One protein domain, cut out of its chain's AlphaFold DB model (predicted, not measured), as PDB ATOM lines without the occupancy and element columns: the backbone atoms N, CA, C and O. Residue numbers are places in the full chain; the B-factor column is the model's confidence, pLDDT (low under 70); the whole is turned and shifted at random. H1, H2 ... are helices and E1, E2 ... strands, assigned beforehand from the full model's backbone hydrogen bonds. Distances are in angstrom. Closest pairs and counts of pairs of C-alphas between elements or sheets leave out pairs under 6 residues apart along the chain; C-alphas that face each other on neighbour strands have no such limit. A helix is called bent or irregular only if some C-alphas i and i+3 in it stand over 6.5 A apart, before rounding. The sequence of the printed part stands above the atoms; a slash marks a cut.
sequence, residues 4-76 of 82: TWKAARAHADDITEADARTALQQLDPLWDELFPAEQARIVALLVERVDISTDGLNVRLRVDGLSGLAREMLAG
ATOM      1  N   THR A   4      14.766   8.550 -20.772       54.81
ATOM      2  CA  THR A   4      13.987   7.422 -20.225       54.81
ATOM      3  C   THR A   4      13.112   7.815 -19.031       54.81
ATOM      4  O   THR A   4      11.992   7.328 -18.916       54.81
ATOM      5  N   TRP A   5      13.542   8.780 -18.208       47.94
ATOM      6  CA  TRP A   5      12.746   9.307 -17.085       47.94
ATOM      7  C   TRP A   5      11.472  10.039 -17.543       47.94
ATOM      8  O   TRP A   5      10.409   9.909 -16.942       47.94
ATOM      9  N   LYS A   6      11.550  10.778 -18.660       48.94
ATOM     10  CA  LYS A   6      10.420  11.563 -19.183       48.94
ATOM     11  C   LYS A   6       9.330  10.696 -19.825       48.94
ATOM     12  O   LYS A   6       8.167  11.078 -19.802       48.94
ATOM     13  N   ALA A   7       9.698   9.536 -20.373       54.66
ATOM     14  CA  ALA A   7       8.750   8.606 -20.984       54.66
ATOM     15  C   ALA A   7       7.950   7.807 -19.939       54.66
ATOM     16  O   ALA A   7       6.769   7.557 -20.153       54.66
ATOM     17  N   ALA A   8       8.554   7.476 -18.790       51.16
ATOM     18  CA  ALA A   8       7.863   6.796 -17.688       51.16
ATOM     19  C   ALA A   8       6.874   7.718 -16.944       51.16
ATOM     20  O   ALA A   8       5.792   7.289 -16.555       51.16
ATOM     21  N   ARG A   9       7.206   9.012 -16.814       48.16
ATOM     22  CA  ARG A   9       6.358  10.033 -16.170       48.16
ATOM     23  C   ARG A   9       4.981  10.190 -16.838       48.16
ATOM     24  O   ARG A   9       4.005  10.475 -16.160       48.16
ATOM     25  N   ALA A  10       4.882   9.965 -18.148       52.97
ATOM     26  CA  ALA A  10       3.666  10.223 -18.923       52.97
ATOM     27  C   ALA A  10       2.481   9.276 -18.622       52.97
ATOM     28  O   ALA A  10       1.386   9.514 -19.130       52.97
ATOM     29  N   HIS A  11       2.672   8.208 -17.835       52.19
ATOM     30  CA  HIS A  11       1.611   7.262 -17.439       52.19
ATOM     31  C   HIS A  11       1.476   7.082 -15.914       52.19
ATOM     32  O   HIS A  11       0.687   6.252 -15.474       52.19
ATOM     33  N   ALA A  12       2.233   7.835 -15.108       53.34
ATOM     34  CA  ALA A  12       2.349   7.608 -13.667       53.34
ATOM     35  C   ALA A  12       2.741   8.888 -12.905       53.34
ATOM     36  O   ALA A  12       3.672   8.874 -12.100       53.34
ATOM     37  N   ASP A  13       2.071  10.017 -13.164       54.19
ATOM     38  CA  ASP A  13       2.333  11.268 -12.427       54.19
ATOM     39  C   ASP A  13       2.037  11.148 -10.909       54.19
ATOM     40  O   ASP A  13       2.525  11.975 -10.136       54.19
ATOM     41  N   ASP A  14       1.350  10.076 -10.489       68.06
ATOM     42  CA  ASP A  14       0.863   9.853  -9.121       68.06
ATOM     43  C   ASP A  14       1.657   8.800  -8.318       68.06
ATOM     44  O   ASP A  14       1.366   8.593  -7.143       68.06
ATOM     45  N   ILE A  15       2.651   8.121  -8.912       75.19
ATOM     46  CA  ILE A  15       3.452   7.116  -8.184       75.19
ATOM     47  C   ILE A  15       4.585   7.818  -7.438       75.19
ATOM     48  O   ILE A  15       5.515   8.363  -8.044       75.19
ATOM     49  N   THR A  16       4.528   7.787  -6.109       84.50
ATOM     50  CA  THR A  16       5.592   8.318  -5.255       84.50
ATOM     51  C   THR A  16       6.731   7.307  -5.087       84.50
ATOM     52  O   THR A  16       6.586   6.111  -5.339       84.50
ATOM     53  N   GLU A  17       7.893   7.768  -4.614       78.75
ATOM     54  CA  GLU A  17       8.989   6.865  -4.230       78.75
ATOM     55  C   GLU A  17       8.546   5.865  -3.147       78.75
ATOM     56  O   GLU A  17       8.969   4.710  -3.154       78.75
ATOM     57  N   ALA A  18       7.676   6.299  -2.230       83.19
ATOM     58  CA  ALA A  18       7.123   5.439  -1.194       83.19
ATOM     59  C   ALA A  18       6.273   4.318  -1.804       83.19
ATOM     60  O   ALA A  18       6.462   3.161  -1.440       83.19
ATOM     61  N   ASP A  19       5.431   4.633  -2.790       79.62
ATOM     62  CA  ASP A  19       4.617   3.632  -3.490       79.62
ATOM     63  C   ASP A  19       5.494   2.636  -4.253       79.62
ATOM     64  O   ASP A  19       5.274   1.427  -4.176       79.62
ATOM     65  N   ALA A  20       6.540   3.120  -4.931       80.00
ATOM     66  CA  ALA A  20       7.498   2.258  -5.620       80.00
ATOM     67  C   ALA A  20       8.233   1.326  -4.641       80.00
ATOM     68  O   ALA A  20       8.402   0.137  -4.914       80.00
ATOM     69  N   ARG A  21       8.634   1.842  -3.475       80.69
ATOM     70  CA  ARG A  21       9.270   1.057  -2.411       80.69
ATOM     71  C   ARG A  21       8.324  -0.001  -1.852       80.69
ATOM     72  O   ARG A  21       8.726  -1.152  -1.732       80.69
ATOM     73  N   THR A  22       7.085   0.371  -1.537       85.25
ATOM     74  CA  THR A  22       6.072  -0.561  -1.031       85.25
ATOM     75  C   THR A  22       5.754  -1.645  -2.053       85.25
ATOM     76  O   THR A  22       5.667  -2.811  -1.682       85.25
ATOM     77  N   ALA A  23       5.648  -1.299  -3.337       82.75
ATOM     78  CA  ALA A  23       5.442  -2.279  -4.400       82.75
ATOM     79  C   ALA A  23       6.618  -3.263  -4.514       82.75
ATOM     80  O   ALA A  23       6.395  -4.466  -4.612       82.75
ATOM     81  N   LEU A  24       7.865  -2.782  -4.438       79.25
ATOM     82  CA  LEU A  24       9.050  -3.651  -4.462       79.25
ATOM     83  C   LEU A  24       9.124  -4.583  -3.244       79.25
ATOM     84  O   LEU A  24       9.532  -5.728  -3.392       79.25
ATOM     85  N   GLN A  25       8.687  -4.133  -2.066       83.56
ATOM     86  CA  GLN A  25       8.634  -4.966  -0.855       83.56
ATOM     87  C   GLN A  25       7.623  -6.116  -0.955       83.56
ATOM     88  O   GLN A  25       7.779  -7.128  -0.280       83.56
ATOM     89  N   GLN A  26       6.603  -6.011  -1.813       82.19
ATOM     90  CA  GLN A  26       5.684  -7.132  -2.056       82.19
ATOM     91  C   GLN A  26       6.338  -8.293  -2.817       82.19
ATOM     92  O   GLN A  26       5.728  -9.353  -2.936       82.19
ATOM     93  N   LEU A  27       7.566  -8.114  -3.311       77.50
ATOM     94  CA  LEU A  27       8.352  -9.192  -3.898       77.50
ATOM     95  C   LEU A  27       9.000 -10.090  -2.828       77.50
ATOM     96  O   LEU A  27       9.315 -11.235  -3.141       77.50
ATOM     97  N   ASP A  28       9.160  -9.613  -1.585       83.25
ATOM     98  CA  ASP A  28       9.836 -10.362  -0.513       83.25
ATOM     99  C   ASP A  28       9.178 -11.730  -0.236       83.25
ATOM    100  O   ASP A  28       9.900 -12.723  -0.198       83.25
ATOM    101  N   PRO A  29       7.837 -11.860  -0.117       84.38
ATOM    102  CA  PRO A  29       7.207 -13.167   0.094       84.38
ATOM    103  C   PRO A  29       7.352 -14.113  -1.103       84.38
ATOM    104  O   PRO A  29       7.466 -15.319  -0.919       84.38
ATOM    105  N   LEU A  30       7.360 -13.574  -2.329       80.88
ATOM    106  CA  LEU A  30       7.522 -14.369  -3.550       80.88
ATOM    107  C   LEU A  30       8.953 -14.874  -3.703       80.88
ATOM    108  O   LEU A  30       9.167 -15.941  -4.266       80.88
ATOM    109  N   TRP A  31       9.932 -14.116  -3.209       85.31
ATOM    110  CA  TRP A  31      11.347 -14.448  -3.323       85.31
ATOM    111  C   TRP A  31      11.671 -15.829  -2.752       85.31
ATOM    112  O   TRP A  31      12.356 -16.616  -3.407       85.31
ATOM    113  N   ASP A  32      11.133 -16.141  -1.574       86.19
ATOM    114  CA  ASP A  32      11.355 -17.419  -0.893       86.19
ATOM    115  C   ASP A  32      10.639 -18.596  -1.579       86.19
ATOM    116  O   ASP A  32      11.020 -19.751  -1.384       86.19
ATOM    117  N   GLU A  33       9.636 -18.316  -2.414       85.81
ATOM    118  CA  GLU A  33       8.913 -19.312  -3.214       85.81
ATOM    119  C   GLU A  33       9.589 -19.588  -4.570       85.81
ATOM    120  O   GLU A  33       9.282 -20.586  -5.228       85.81
ATOM    121  N   LEU A  34      10.531 -18.739  -5.000       84.56
ATOM    122  CA  LEU A  34      11.260 -18.934  -6.249       84.56
ATOM    123  C   LEU A  34      12.238 -20.108  -6.155       84.56
ATOM    124  O   LEU A  34      12.984 -20.269  -5.188       84.56
ATOM    125  N   PHE A  35      12.336 -20.869  -7.245       88.00
ATOM    126  CA  PHE A  35      13.409 -21.843  -7.405       88.00
ATOM    127  C   PHE A  35      14.782 -21.158  -7.289       88.00
ATOM    128  O   PHE A  35      14.957 -20.054  -7.814       88.00
ATOM    129  N   PRO A  36      15.807 -21.821  -6.716       90.62
ATOM    130  CA  PRO A  36      17.139 -21.229  -6.570       90.62
ATOM    131  C   PRO A  36      17.743 -20.710  -7.885       90.62
ATOM    132  O   PRO A  36      18.464 -19.714  -7.902       90.62
ATOM    133  N   ALA A  37      17.432 -21.368  -9.005       88.69
ATOM    134  CA  ALA A  37      17.862 -20.931 -10.329       88.69
ATOM    135  C   ALA A  37      17.229 -19.590 -10.739       88.69
ATOM    136  O   ALA A  37      17.901 -18.754 -11.342       88.69
ATOM    137  N   GLU A  38      15.968 -19.366 -10.376       88.75
ATOM    138  CA  GLU A  38      15.239 -18.143 -10.700       88.75
ATOM    139  C   GLU A  38      15.698 -16.974  -9.824       88.75
ATOM    140  O   GLU A  38      15.941 -15.878 -10.330       88.75
ATOM    141  N   GLN A  39      15.972 -17.226  -8.540       91.12
ATOM    142  CA  GLN A  39      16.639 -16.250  -7.675       91.12
ATOM    143  C   GLN A  39      17.989 -15.815  -8.270       91.12
ATOM    144  O   GLN A  39      18.265 -14.621  -8.406       91.12
ATOM    145  N   ALA A  40      18.821 -16.770  -8.698       92.12
ATOM    146  CA  ALA A  40      20.116 -16.474  -9.313       92.12
ATOM    147  C   ALA A  40      19.975 -15.668 -10.616       92.12
ATOM    148  O   ALA A  40      20.753 -14.739 -10.859       92.12
ATOM    149  N   ARG A  41      18.965 -15.986 -11.434       90.62
ATOM    150  CA  ARG A  41      18.647 -15.259 -12.669       90.62
ATOM    151  C   ARG A  41      18.286 -13.807 -12.376       90.62
ATOM    152  O   ARG A  41      18.867 -12.909 -12.985       90.62
ATOM    153  N   ILE A  42      17.399 -13.570 -11.411       88.50
ATOM    154  CA  ILE A  42      17.002 -12.218 -11.002       88.50
ATOM    155  C   ILE A  42      18.213 -11.431 -10.485       88.50
ATOM    156  O   ILE A  42      18.432 -10.300 -10.921       88.50
ATOM    157  N   VAL A  43      19.065 -12.025  -9.640       91.56
ATOM    158  CA  VAL A  43      20.294 -11.352  -9.176       91.56
ATOM    159  C   VAL A  43      21.208 -10.991 -10.352       91.56
ATOM    160  O   VAL A  43      21.700  -9.866 -10.410       91.56
ATOM    161  N   ALA A  44      21.402 -11.885 -11.323       90.75
ATOM    162  CA  ALA A  44      22.234 -11.618 -12.504       90.75
ATOM    163  C   ALA A  44      21.658 -10.525 -13.429       90.75
ATOM    164  O   ALA A  44      22.401  -9.812 -14.119       90.75
ATOM    165  N   LEU A  45      20.332 -10.373 -13.451       89.94
ATOM    166  CA  LEU A  45      19.660  -9.284 -14.158       89.94
ATOM    167  C   LEU A  45      19.835  -7.945 -13.438       89.94
ATOM    168  O   LEU A  45      20.024  -6.926 -14.103       89.94
ATOM    169  N   LEU A  46      19.794  -7.935 -12.105       89.88
ATOM    170  CA  LEU A  46      19.825  -6.713 -11.298       89.88
ATOM    171  C   LEU A  46      21.240  -6.225 -10.966       89.88
ATOM    172  O   LEU A  46      21.447  -5.021 -10.824       89.88
ATOM    173  N   VAL A  47      22.218  -7.121 -10.852       93.12
ATOM    174  CA  VAL A  47      23.578  -6.794 -10.408       93.12
ATOM    175  C   VAL A  47      24.526  -6.693 -11.598       93.12
ATOM    176  O   VAL A  47      24.636  -7.596 -12.421       93.12
ATOM    177  N   GLU A  48      25.226  -5.568 -11.692       93.25
ATOM    178  CA  GLU A  48      26.260  -5.325 -12.702       93.25
ATOM    179  C   GLU A  48      27.588  -5.905 -12.232       93.25
ATOM    180  O   GLU A  48      28.296  -6.573 -12.984       93.25
ATOM    181  N   ARG A  49      27.936  -5.627 -10.974       93.25
ATOM    182  CA  ARG A  49      29.208  -6.023 -10.383       93.25
ATOM    183  C   ARG A  49      29.102  -6.067  -8.868       93.25
ATOM    184  O   ARG A  49      28.437  -5.229  -8.263       93.25
ATOM    185  N   VAL A  50      29.822  -7.011  -8.277       93.06
ATOM    186  CA  VAL A  50      30.066  -7.077  -6.839       93.06
ATOM    187  C   VAL A  50      31.566  -6.956  -6.612       93.06
ATOM    188  O   VAL A  50      32.337  -7.764  -7.128       93.06
ATOM    189  N   ASP A  51      31.973  -5.947  -5.853       95.19
ATOM    190  CA  ASP A  51      33.339  -5.779  -5.376       95.19
ATOM    191  C   ASP A  51      33.408  -6.234  -3.914       95.19
ATOM    192  O   ASP A  51      32.736  -5.682  -3.040       95.19
ATOM    193  N   ILE A  52      34.206  -7.274  -3.664       94.94
ATOM    194  CA  ILE A  52      34.400  -7.875  -2.340       94.94
ATOM    195  C   ILE A  52      35.760  -7.430  -1.811       94.94
ATOM    196  O   ILE A  52      36.780  -7.596  -2.481       94.94
ATOM    197  N   SER A  53      35.772  -6.888  -0.600       92.94
ATOM    198  CA  SER A  53      36.982  -6.491   0.116       92.94
ATOM    199  C   SER A  53      36.948  -7.026   1.545       92.94
ATOM    200  O   SER A  53      35.913  -7.493   2.020       92.94
ATOM    201  N   THR A  54      38.076  -6.944   2.248       94.50
ATOM    202  CA  THR A  54      38.148  -7.307   3.672       94.50
ATOM    203  C   THR A  54      37.249  -6.440   4.549       94.50
ATOM    204  O   THR A  54      36.815  -6.896   5.601       94.50
ATOM    205  N   ASP A  55      36.944  -5.223   4.098       92.00
ATOM    206  CA  ASP A  55      36.218  -4.217   4.874       92.00
ATOM    207  C   ASP A  55      34.729  -4.153   4.498       92.00
ATOM    208  O   ASP A  55      33.958  -3.420   5.118       92.00
ATOM    209  N   GLY A  56      34.304  -4.924   3.489       91.38
ATOM    210  CA  GLY A  56      32.903  -5.021   3.098       91.38
ATOM    211  C   GLY A  56      32.649  -5.346   1.629       91.38
ATOM    212  O   GLY A  56      33.539  -5.742   0.869       91.38
ATOM    213  N   LEU A  57      31.386  -5.154   1.253       93.75
ATOM    214  CA  LEU A  57      30.801  -5.463  -0.047       93.75
ATOM    215  C   LEU A  57      30.306  -4.174  -0.714       93.75
ATOM    216  O   LEU A  57      29.536  -3.425  -0.111       93.75
ATOM    217  N   ASN A  58      30.687  -3.945  -1.968       93.00
ATOM    218  CA  ASN A  58      30.107  -2.898  -2.803       93.00
ATOM    219  C   ASN A  58      29.373  -3.534  -3.988       93.00
ATOM    220  O   ASN A  58      29.961  -4.301  -4.750       93.00
ATOM    221  N   VAL A  59      28.086  -3.224  -4.139       91.19
ATOM    222  CA  VAL A  59      27.234  -3.769  -5.202       91.19
ATOM    223  C   VAL A  59      26.842  -2.654  -6.153       91.19
ATOM    224  O   VAL A  59      26.219  -1.668  -5.761       91.19
ATOM    225  N   ARG A  60      27.164  -2.836  -7.433       92.31
ATOM    226  CA  ARG A  60      26.688  -1.977  -8.512       92.31
ATOM    227  C   ARG A  60      25.472  -2.615  -9.168       92.31
ATOM    228  O   ARG A  60      25.547  -3.756  -9.618       92.31
ATOM    229  N   LEU A  61      24.373  -1.872  -9.234       89.31
ATOM    230  CA  LEU A  61      23.124  -2.314  -9.854       89.31
ATOM    231  C   LEU A  61      23.052  -1.907 -11.329       89.31
ATOM    232  O   LEU A  61      23.512  -0.831 -11.710       89.31
ATOM    233  N   ARG A  62      22.417  -2.748 -12.146       88.88
ATOM    234  CA  ARG A  62      22.132  -2.481 -13.559       88.88
ATOM    235  C   ARG A  62      20.892  -1.605 -13.657       88.88
ATOM    236  O   ARG A  62      19.799  -2.040 -13.305       88.88
ATOM    237  N   VAL A  63      21.046  -0.404 -14.210       78.62
ATOM    238  CA  VAL A  63      19.930   0.542 -14.411       78.62
ATOM    239  C   VAL A  63      18.829  -0.068 -15.291       78.62
ATOM    240  O   VAL A  63      17.645   0.091 -15.005       78.62
ATOM    241  N   ASP A  64      19.212  -0.838 -16.310       83.00
ATOM    242  CA  ASP A  64      18.262  -1.491 -17.220       83.00
ATOM    243  C   ASP A  64      17.711  -2.821 -16.676       83.00
ATOM    244  O   ASP A  64      16.697  -3.319 -17.167       83.00
ATOM    245  N   GLY A  65      18.350  -3.393 -15.647       80.62
ATOM    246  CA  GLY A  65      18.009  -4.704 -15.089       80.62
ATOM    247  C   GLY A  65      16.601  -4.751 -14.501       80.62
ATOM    248  O   GLY A  65      15.831  -5.663 -14.793       80.62
ATOM    249  N   LEU A  66      16.232  -3.714 -13.745       81.38
ATOM    250  CA  LEU A  66      14.907  -3.602 -13.132       81.38
ATOM    251  C   LEU A  66      13.796  -3.423 -14.179       81.38
ATOM    252  O   LEU A  66      12.711  -3.982 -14.044       81.38
ATOM    253  N   SER A  67      14.079  -2.678 -15.251       82.62
ATOM    254  CA  SER A  67      13.125  -2.480 -16.352       82.62
ATOM    255  C   SER A  67      12.915  -3.760 -17.165       82.62
ATOM    256  O   SER A  67      11.798  -4.034 -17.606       82.62
ATOM    257  N   GLY A  68      13.979  -4.547 -17.356       83.38
ATOM    258  CA  GLY A  68      13.902  -5.872 -17.970       83.38
ATOM    259  C   GLY A  68      13.049  -6.827 -17.141       83.38
ATOM    260  O   GLY A  68      12.083  -7.382 -17.658       83.38
ATOM    261  N   LEU A  69      13.332  -6.923 -15.839       83.69
ATOM    262  CA  LEU A  69      12.580  -7.767 -14.913       83.69
ATOM    263  C   LEU A  69      11.088  -7.404 -14.877       83.69
ATOM    264  O   LEU A  69      10.237  -8.275 -15.028       83.69
ATOM    265  N   ALA A  70      10.755  -6.114 -14.760       83.06
ATOM    266  CA  ALA A  70       9.362  -5.660 -14.755       83.06
ATOM    267  C   ALA A  70       8.612  -6.053 -16.041       83.06
ATOM    268  O   ALA A  70       7.437  -6.418 -16.000       83.06
ATOM    269  N   ARG A  71       9.291  -6.019 -17.194       82.25
ATOM    270  CA  ARG A  71       8.712  -6.456 -18.469       82.25
ATOM    271  C   ARG A  71       8.442  -7.958 -18.491       82.25
ATOM    272  O   ARG A  71       7.410  -8.364 -19.014       82.25
ATOM    273  N   GLU A  72       9.336  -8.766 -17.936       82.06
ATOM    274  CA  GLU A  72       9.146 -10.216 -17.838       82.06
ATOM    275  C   GLU A  72       7.986 -10.583 -16.907       82.06
ATOM    276  O   GLU A  72       7.178 -11.445 -17.253       82.06
ATOM    277  N   MET A  73       7.841  -9.875 -15.782       80.62
ATOM    278  CA  MET A  73       6.703 -10.045 -14.871       80.62
ATOM    279  C   MET A  73       5.368  -9.732 -15.556       80.62
ATOM    280  O   MET A  73       4.419 -10.502 -15.441       80.62
ATOM    281  N   LEU A  74       5.302  -8.640 -16.323       79.06
ATOM    282  CA  LEU A  74       4.110  -8.278 -17.099       79.06
ATOM    283  C   LEU A  74       3.819  -9.260 -18.243       79.06
ATOM    284  O   LEU A  74       2.666  -9.423 -18.633       79.06
ATOM    285  N   ALA A  75       4.854  -9.905 -18.781       77.38
ATOM    286  CA  ALA A  75       4.730 -10.921 -19.818       77.38
ATOM    287  C   ALA A  75       4.383 -12.321 -19.266       77.38
ATOM    288  O   ALA A  75       4.220 -13.245 -20.059       77.38
ATOM    289  N   GLY A  76       4.269 -12.485 -17.939       66.50
ATOM    290  CA  GLY A  76       3.982 -13.770 -17.290       66.50
ATOM    291  C   GLY A  76       5.144 -14.769 -17.339       66.50
ATOM    292  O   GLY A  76       4.915 -15.968 -17.231       66.50
TER     293      GLY A  76
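What this domain is: This is residues 4 to 76 of the 82 residues of an uncharacterized protein of Jannaschia aquimarina (UniProt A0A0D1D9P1). A loose, open frame: H4 and H5 meet near Leu 46 and Gly 65 as a V, from whose corner the hairpin E1-E2 runs outward, its tip at residues 52 to 57 sticking out. Before the V, H1, H2 and H3 are strung out as an arm, residues 4 to 30 standing free. The 73 printed residues hold five named helices and two named strands, in the order H1 H2 H3 H4 E1 E2 H5, the sheet E1-E2 being antiparallel and the class mixed. The radius of gyration of the C-alphas is 14.7 A, and the outline is elongated, spanning 44 by 28 by 20 A.

Where its parts are: H1, residues 4 to 9, begins at C-alpha 4 (13.987, 7.422, -20.225). H2, residues 17 to 25, is 12.3 A long, and H3 has residues 28 to 31. H4, residues 36 to 46, measures 15.5 A. E1, residues 47 to 53, is 17.0 A and E2, residues 56 to 61, is 16.5 A. H5, residues 63 to 74, is 18.3 A and ends at C-alpha 74 (4.110, -8.278, -17.099); it is only just irregular, C-alphas 63 and 66 being 6.6 A apart.

How they stand to each other: H1 and H2 are apart. H2 and H3 meet only through their link. H3 and H4 are close but not clearly touching, the closest C-alphas, of Trp 31 and Gln 39, being 7.1 A apart. H4 and H5 touch, the closest C-alphas, of Leu 46 and Gly 65, being 4.7 A apart; they run opposite ways at a steep tilt of 47 degrees. In the hairpin E1 and E2, N 51 and O 58 are within hydrogen-bond range at 2.8 A, as are N 60 and O 49 at 2.8 A. In H1, H2 and H4 every O i to N i+4 pair is within hydrogen-bond range, in H5 7 of 8, and H3 is too short for such a pair.

The domain as a whole: The farthest C-alphas, of Ala 10 and Thr 54, are 44.8 A apart. The printed part has no cut and no long link. Mean pLDDT of the printed part is 81.0, with residues 4 to 14 and 76 under 70.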